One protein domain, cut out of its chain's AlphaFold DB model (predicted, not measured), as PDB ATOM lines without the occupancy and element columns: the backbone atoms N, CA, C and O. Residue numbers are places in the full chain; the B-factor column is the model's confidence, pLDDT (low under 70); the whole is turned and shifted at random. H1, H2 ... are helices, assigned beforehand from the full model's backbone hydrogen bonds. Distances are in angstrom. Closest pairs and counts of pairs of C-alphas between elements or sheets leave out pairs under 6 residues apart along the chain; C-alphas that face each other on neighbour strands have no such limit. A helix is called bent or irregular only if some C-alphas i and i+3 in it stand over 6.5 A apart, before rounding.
ATOM      1  N   SER A   9     -15.196  -0.410  21.974       82.06
ATOM      2  CA  SER A   9     -15.166  -1.379  23.070       82.06
ATOM      3  C   SER A   9     -16.537  -1.541  23.723       82.06
ATOM      4  O   SER A   9     -16.962  -2.661  23.999       82.06
ATOM      5  N   GLN A  10     -17.265  -0.438  23.917       85.56
ATOM      6  CA  GLN A  10     -18.625  -0.473  24.452       85.56
ATOM      7  C   GLN A  10     -19.594  -1.169  23.492       85.56
ATOM      8  O   GLN A  10     -20.437  -1.947  23.934       85.56
ATOM      9  N   LEU A  11     -19.475  -0.924  22.185       84.75
ATOM     10  CA  LEU A  11     -20.321  -1.554  21.172       84.75
ATOM     11  C   LEU A  11     -20.105  -3.072  21.121       84.75
ATOM     12  O   LEU A  11     -21.073  -3.836  21.177       84.75
ATOM     13  N   VAL A  12     -18.847  -3.513  21.075       81.31
ATOM     14  CA  VAL A  12     -18.487  -4.936  21.042       81.31
ATOM     15  C   VAL A  12     -18.936  -5.635  22.324       81.31
ATOM     16  O   VAL A  12     -19.634  -6.647  22.252       81.31
ATOM     17  N   LEU A  13     -18.620  -5.069  23.495       83.38
ATOM     18  CA  LEU A  13     -19.004  -5.642  24.785       83.38
ATOM     19  C   LEU A  13     -20.528  -5.752  24.925       83.38
ATOM     20  O   LEU A  13     -21.040  -6.816  25.267       83.38
ATOM     21  N   ASN A  14     -21.271  -4.694  24.592       84.56
ATOM     22  CA  ASN A  14     -22.734  -4.707  24.658       84.56
ATOM     23  C   ASN A  14     -23.350  -5.727  23.693       84.56
ATOM     24  O   ASN A  14     -24.371  -6.343  24.012       84.56
ATOM     25  N   SER A  15     -22.749  -5.920  22.516       80.44
ATOM     26  CA  SER A  15     -23.213  -6.919  21.556       80.44
ATOM     27  C   SER A  15     -22.985  -8.344  22.066       80.44
ATOM     28  O   SER A  15     -23.925  -9.138  22.078       80.44
ATOM     29  N   LEU A  16     -21.791  -8.637  22.591       80.88
ATOM     30  CA  LEU A  16     -21.448  -9.943  23.165       80.88
ATOM     31  C   LEU A  16     -22.321 -10.286  24.381       80.88
ATOM     32  O   LEU A  16     -22.867 -11.386  24.466       80.88
ATOM     33  N   LEU A  17     -22.523  -9.329  25.294       80.94
ATOM     34  CA  LEU A  17     -23.392  -9.512  26.462       80.94
ATOM     35  C   LEU A  17     -24.851  -9.773  26.054       80.94
ATOM     36  O   LEU A  17     -25.500 -10.636  26.640       80.94
ATOM     37  N   ARG A  18     -25.361  -9.089  25.017       76.62
ATOM     38  CA  ARG A  18     -26.701  -9.343  24.445       76.62
ATOM     39  C   ARG A  18     -26.830 -10.713  23.787       76.62
ATOM     40  O   ARG A  18     -27.911 -11.296  23.820       76.62
ATOM     41  N   GLN A  19     -25.769 -11.208  23.153       71.19
ATOM     42  CA  GLN A  19     -25.768 -12.544  22.561       71.19
ATOM     43  C   GLN A  19     -25.765 -13.633  23.638       71.19
ATOM     44  O   GLN A  19     -26.494 -14.613  23.503       71.19
ATOM     45  N   ASN A  20     -24.996 -13.442  24.713       66.69
ATOM     46  CA  ASN A  20     -24.896 -14.399  25.816       66.69
ATOM     47  C   ASN A  20     -26.124 -14.391  26.739       66.69
ATOM     48  O   ASN A  20     -26.439 -15.413  27.340       66.69
ATOM     49  N   SER A  21     -26.840 -13.266  26.842       68.00
ATOM     50  CA  SER A  21     -28.084 -13.170  27.619       68.00
ATOM     51  C   SER A  21     -29.313 -13.716  26.888       68.00
ATOM     52  O   SER A  21     -30.367 -13.904  27.499       68.00
ATOM     53  N   GLN A  22     -29.213 -13.993  25.586       63.72
ATOM     54  CA  GLN A  22     -30.288 -14.642  24.847       63.72
ATOM     55  C   GLN A  22     -30.266 -16.143  25.125       63.72
ATOM     56  O   GLN A  22     -29.341 -16.854  24.738       63.72
ATOM     57  N   THR A  23     -31.320 -16.611  25.797       58.91
ATOM     58  CA  THR A  23     -31.562 -18.023  26.100       58.91
ATOM     59  C   THR A  23     -31.385 -18.912  24.856       58.91
ATOM     60  O   THR A  23     -31.568 -18.446  23.724       58.91
ATOM     61  N   PRO A  24     -31.062 -20.211  25.018       60.56
ATOM     62  CA  PRO A  24     -30.680 -21.100  23.909       60.56
ATOM     63  C   PRO A  24     -31.769 -21.325  22.843       60.56
ATOM     64  O   PRO A  24     -31.538 -22.031  21.865       60.56
ATOM     65  N   THR A  25     -32.952 -20.734  23.008       59.97
ATOM     66  CA  THR A  25     -34.169 -20.968  22.228       59.97
ATOM     67  C   THR A  25     -34.225 -20.215  20.895       59.97
ATOM     68  O   THR A  25     -35.096 -20.504  20.075       59.97
ATOM     69  N   LYS A  26     -33.316 -19.264  20.624       63.78
ATOM     70  CA  LYS A  26     -33.316 -18.533  19.344       63.78
ATOM     71  C   LYS A  26     -32.740 -19.366  18.203       63.78
ATOM     72  O   LYS A  26     -31.597 -19.826  18.257       63.78
ATOM     73  N   SER A  27     -33.514 -19.481  17.124       71.69
ATOM     74  CA  SER A  27     -33.112 -20.202  15.915       71.69
ATOM     75  C   SER A  27     -31.858 -19.592  15.273       71.69
ATOM     76  O   SER A  27     -31.591 -18.391  15.376       71.69
ATOM     77  N   LYS A  28     -31.094 -20.415  14.542       71.38
ATOM     78  CA  LYS A  28     -29.875 -20.006  13.814       71.38
ATOM     79  C   LYS A  28     -30.096 -18.761  12.934       71.38
ATOM     80  O   LYS A  28     -29.221 -17.905  12.842       71.38
ATOM     81  N   LYS A  29     -31.299 -18.622  12.361       73.38
ATOM     82  CA  LYS A  29     -31.720 -17.474  11.540       73.38
ATOM     83  C   LYS A  29     -31.824 -16.173  12.348       73.38
ATOM     84  O   LYS A  29     -31.368 -15.136  11.881       73.38
ATOM     85  N   GLN A  30     -32.363 -16.214  13.568       74.25
ATOM     86  CA  GLN A  30     -32.470 -15.033  14.436       74.25
ATOM     87  C   GLN A  30     -31.103 -14.576  14.959       74.25
ATOM     88  O   GLN A  30     -30.856 -13.374  15.041       74.25
ATOM     89  N   LYS A  31     -30.196 -15.521  15.244       73.69
ATOM     90  CA  LYS A  31     -28.800 -15.202  15.589       73.69
ATOM     91  C   LYS A  31     -28.077 -14.514  14.427       73.69
ATOM     92  O   LYS A  31     -27.435 -13.494  14.634       73.69
ATOM     93  N   ALA A  32     -28.238 -15.007  13.196       74.31
ATOM     94  CA  ALA A  32     -27.629 -14.385  12.017       74.31
ATOM     95  C   ALA A  32     -28.108 -12.937  11.791       74.31
ATOM     96  O   ALA A  32     -27.302 -12.068  11.472       74.31
ATOM     97  N   ILE A  33     -29.400 -12.666  12.012       76.81
ATOM     98  CA  ILE A  33     -29.964 -11.312  11.903       76.81
ATOM     99  C   ILE A  33     -29.387 -10.391  12.987       76.81
ATOM    100  O   ILE A  33     -28.947  -9.291  12.666       76.81
ATOM    101  N   ALA A  34     -29.318 -10.848  14.243       73.19
ATOM    102  CA  ALA A  34     -28.746 -10.064  15.341       73.19
ATOM    103  C   ALA A  34     -27.245  -9.771  15.152       73.19
ATOM    104  O   ALA A  34     -26.760  -8.719  15.564       73.19
ATOM    105  N   ASN A  35     -26.512 -10.675  14.499       79.56
ATOM    106  CA  ASN A  35     -25.083 -10.508  14.242       79.56
ATOM    107  C   ASN A  35     -24.796  -9.545  13.086       79.56
ATOM    108  O   ASN A  35     -23.683  -9.034  12.997       79.56
ATOM    109  N   LYS A  36     -25.773  -9.287  12.207       83.81
ATOM    110  CA  LYS A  36     -25.584  -8.445  11.020       83.81
ATOM    111  C   LYS A  36     -25.138  -7.029  11.391       83.81
ATOM    112  O   LYS A  36     -24.206  -6.518  10.783       83.81
ATOM    113  N   GLU A  37     -25.758  -6.424  12.402       81.94
ATOM    114  CA  GLU A  37     -25.398  -5.081  12.880       81.94
ATOM    115  C   GLU A  37     -23.978  -5.046  13.453       81.94
ATOM    116  O   GLU A  37     -23.192  -4.174  13.093       81.94
ATOM    117  N   LEU A  38     -23.613  -6.042  14.270       83.88
ATOM    118  CA  LEU A  38     -22.258  -6.158  14.815       83.88
ATOM    119  C   LEU A  38     -21.216  -6.282  13.697       83.88
ATOM    120  O   LEU A  38     -20.204  -5.591  13.723       83.88
ATOM    121  N   VAL A  39     -21.463  -7.140  12.706       87.56
ATOM    122  CA  VAL A  39     -20.546  -7.345  11.574       87.56
ATOM    123  C   VAL A  39     -20.382  -6.067  10.747       87.56
ATOM    124  O   VAL A  39     -19.266  -5.751  10.341       87.56
ATOM    125  N   ILE A  40     -21.459  -5.308  10.526       88.81
ATOM    126  CA  ILE A  40     -21.402  -4.022   9.816       88.81
ATOM    127  C   ILE A  40     -20.528  -3.021  10.578       88.81
ATOM    128  O   ILE A  40     -19.666  -2.382   9.976       88.81
ATOM    129  N   GLU A  41     -20.716  -2.897  11.890       85.81
ATOM    130  CA  GLU A  41     -19.912  -1.986  12.706       85.81
ATOM    131  C   GLU A  41     -18.440  -2.414  12.739       85.81
ATOM    132  O   GLU A  41     -17.559  -1.588  12.501       85.81
ATOM    133  N   LEU A  42     -18.149  -3.708  12.903       87.62
ATOM    134  CA  LEU A  42     -16.780  -4.229  12.808       87.62
ATOM    135  C   LEU A  42     -16.127  -3.890  11.456       87.62
ATOM    136  O   LEU A  42     -14.962  -3.494  11.425       87.62
ATOM    137  N   ALA A  43     -16.866  -3.986  10.347       90.31
ATOM    138  CA  ALA A  43     -16.355  -3.637   9.022       90.31
ATOM    139  C   ALA A  43     -16.058  -2.133   8.880       90.31
ATOM    140  O   ALA A  43     -15.025  -1.761   8.319       90.31
ATOM    141  N   LYS A  44     -16.917  -1.254   9.419       91.31
ATOM    142  CA  LYS A  44     -16.664   0.200   9.446       91.31
ATOM    143  C   LYS A  44     -15.382   0.526  10.214       91.31
ATOM    144  O   LYS A  44     -14.550   1.286   9.720       91.31
ATOM    145  N   TRP A  45     -15.200  -0.088  11.381       89.75
ATOM    146  CA  TRP A  45     -13.995   0.084  12.191       89.75
ATOM    147  C   TRP A  45     -12.746  -0.470  11.502       89.75
ATOM    148  O   TRP A  45     -11.730   0.218  11.449       89.75
ATOM    149  N   GLY A  46     -12.830  -1.653  10.887       93.38
ATOM    150  CA  GLY A  46     -11.738  -2.215  10.087       93.38
ATOM    151  C   GLY A  46     -11.310  -1.300   8.933       93.38
ATOM    152  O   GLY A  46     -10.116  -1.109   8.703       93.38
ATOM    153  N   ASN A  47     -12.265  -0.659   8.253       95.94
ATOM    154  CA  ASN A  47     -11.975   0.308   7.192       95.94
ATOM    155  C   ASN A  47     -11.286   1.573   7.717       95.94
ATOM    156  O   ASN A  47     -10.355   2.056   7.075       95.94
ATOM    157  N   ASN A  48     -11.710   2.090   8.874       93.38
ATOM    158  CA  ASN A  48     -11.063   3.233   9.518       93.38
ATOM    159  C   ASN A  48      -9.601   2.903   9.873       93.38
ATOM    160  O   ASN A  48      -8.687   3.620   9.463       93.38
ATOM    161  N   LEU A  49      -9.367   1.754  10.517       94.25
ATOM    162  CA  LEU A  49      -8.018   1.285  10.851       94.25
ATOM    163  C   LEU A  49      -7.138   1.124   9.604       94.25
ATOM    164  O   LEU A  49      -5.977   1.524   9.614       94.25
ATOM    165  N   ASN A  50      -7.694   0.602   8.509       95.31
ATOM    166  CA  ASN A  50      -6.976   0.474   7.242       95.31
ATOM    167  C   ASN A  50      -6.609   1.839   6.631       95.31
ATOM    168  O   ASN A  50      -5.532   1.987   6.060       95.31
ATOM    169  N   GLN A  51      -7.475   2.851   6.746       95.06
ATOM    170  CA  GLN A  51      -7.162   4.210   6.286       95.06
ATOM    171  C   GLN A  51      -6.038   4.841   7.108       95.06
ATOM    172  O   GLN A  51      -5.119   5.419   6.528       95.06
ATOM    173  N   ILE A  52      -6.070   4.681   8.435       92.56
ATOM    174  CA  ILE A  52      -4.988   5.140   9.314       92.56
ATOM    175  C   ILE A  52      -3.680   4.440   8.936       92.56
ATOM    176  O   ILE A  52      -2.680   5.114   8.707       92.56
ATOM    177  N   ALA A  53      -3.692   3.113   8.792       94.62
ATOM    178  CA  ALA A  53      -2.510   2.348   8.405       94.62
ATOM    179  C   ALA A  53      -1.939   2.810   7.055       94.62
ATOM    180  O   ALA A  53      -0.734   3.010   6.935       94.62
ATOM    181  N   LYS A  54      -2.797   3.047   6.054       94.31
ATOM    182  CA  LYS A  54      -2.377   3.605   4.760       94.31
ATOM    183  C   LYS A  54      -1.716   4.969   4.919       94.31
ATOM    184  O   LYS A  54      -0.624   5.141   4.400       94.31
ATOM    185  N   CYS A  55      -2.343   5.892   5.649       91.94
ATOM    186  CA  CYS A  55      -1.812   7.235   5.888       91.94
ATOM    187  C   CYS A  55      -0.435   7.189   6.570       91.94
ATOM    188  O   CYS A  55       0.503   7.857   6.137       91.94
ATOM    189  N   LEU A  56      -0.295   6.354   7.603       90.69
ATOM    190  CA  LEU A  56       0.977   6.167   8.301       90.69
ATOM    191  C   LEU A  56       2.047   5.604   7.358       90.69
ATOM    192  O   LEU A  56       3.131   6.171   7.278       90.69
ATOM    193  N   ASN A  57       1.723   4.569   6.582       89.88
ATOM    194  CA  ASN A  57       2.667   3.934   5.660       89.88
ATOM    195  C   ASN A  57       3.060   4.839   4.478       89.88
ATOM    196  O   ASN A  57       4.199   4.781   4.026       89.88
ATOM    197  N   THR A  58       2.152   5.682   3.969       84.88
ATOM    198  CA  THR A  58       2.474   6.644   2.899       84.88
ATOM    199  C   THR A  58       3.365   7.779   3.391       84.88
ATOM    200  O   THR A  58       4.230   8.233   2.650       84.88
ATOM    201  N   ASN A  59       3.194   8.215   4.642       72.50
ATOM    202  CA  ASN A  59       4.005   9.284   5.228       72.50
ATOM    203  C   ASN A  59       5.372   8.785   5.723       72.50
ATOM    204  O   ASN A  59       6.304   9.574   5.843       72.50
ATOM    205  N   GLN A  60       5.518   7.482   5.974       61.25
ATOM    206  CA  GLN A  60       6.775   6.873   6.418       61.25
ATOM    207  C   GLN A  60       7.861   6.829   5.323       61.25
ATOM    208  O   GLN A  60       9.027   6.638   5.648       61.25
ATOM    209  N   GLY A  61       7.493   7.014   4.048       57.78
ATOM    210  CA  GLY A  61       8.423   7.098   2.910       57.78
ATOM    211  C   GLY A  61       8.628   8.511   2.351       57.78
ATOM    212  O   GLY A  61       9.243   8.652   1.298       57.78
TER     213      GLY A  61
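This is residues 9 to 61 of the 63 residues of a protein of Helicobacter pylori Hp H-9 (UniProt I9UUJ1). One long helix, H2, makes the length of this rod, and a much shorter helix, H1, folds back alongside its first half, joined to it by a loop at one end, in the outline of a lopsided U. The second half of H2, residues 43 to 59, sticks out free as a long arm with nothing beside it. The printed part has 53 residues with two named helices, H1 then H2, and no named strand; the class is all helix. The whole is extended, with a radius of gyration of the C-alphas of 16.1 A and spans of 55 by 20 by 10 A.

Find C-alpha 28 at (-29.875, -20.006, 13.814); from there H2, residues 28 to 59, runs 45.6 A to C-alpha 59 at (4.005, 9.284, 5.228). Near residue 35 you will find a kink of 34 degrees; H2 is neither bent nor irregular, but only just: C-alphas 34 and 37 are 6.5 A apart. Then look at C-alpha 9 at (-15.166, -1.379, 23.070), where H1, residues 9 to 20, begins; it measures 16.5 A from first to last C-alpha.

Start at Leu 38 of H2 and look across to Ser 15 of H1: their C-alphas, the closest of the two helices, are 6.9 A apart. H1 and H2 are close but not clearly touching, with 2 pairs of C-alphas within 8 A. Their lines stand at a shallow tilt of 21 degrees, and they run opposite ways. Along the backbone of H1, every O i to N i+4 pair is within hydrogen-bond range; in H2, 26 of 28 are.

Look to Thr 25 and Gly 61 for the two C-alphas farthest apart, at 54.5 A. The printed part has no cut, and the link from H1 to H2, 7 residues, is short. Residues 23 to 30, of which 28 to 30 belong to H2, stand free. In the B-factor column the mean pLDDT of the printed part is 80.6; you will find values under 70 at residues 20 to 26 and 60 to 61.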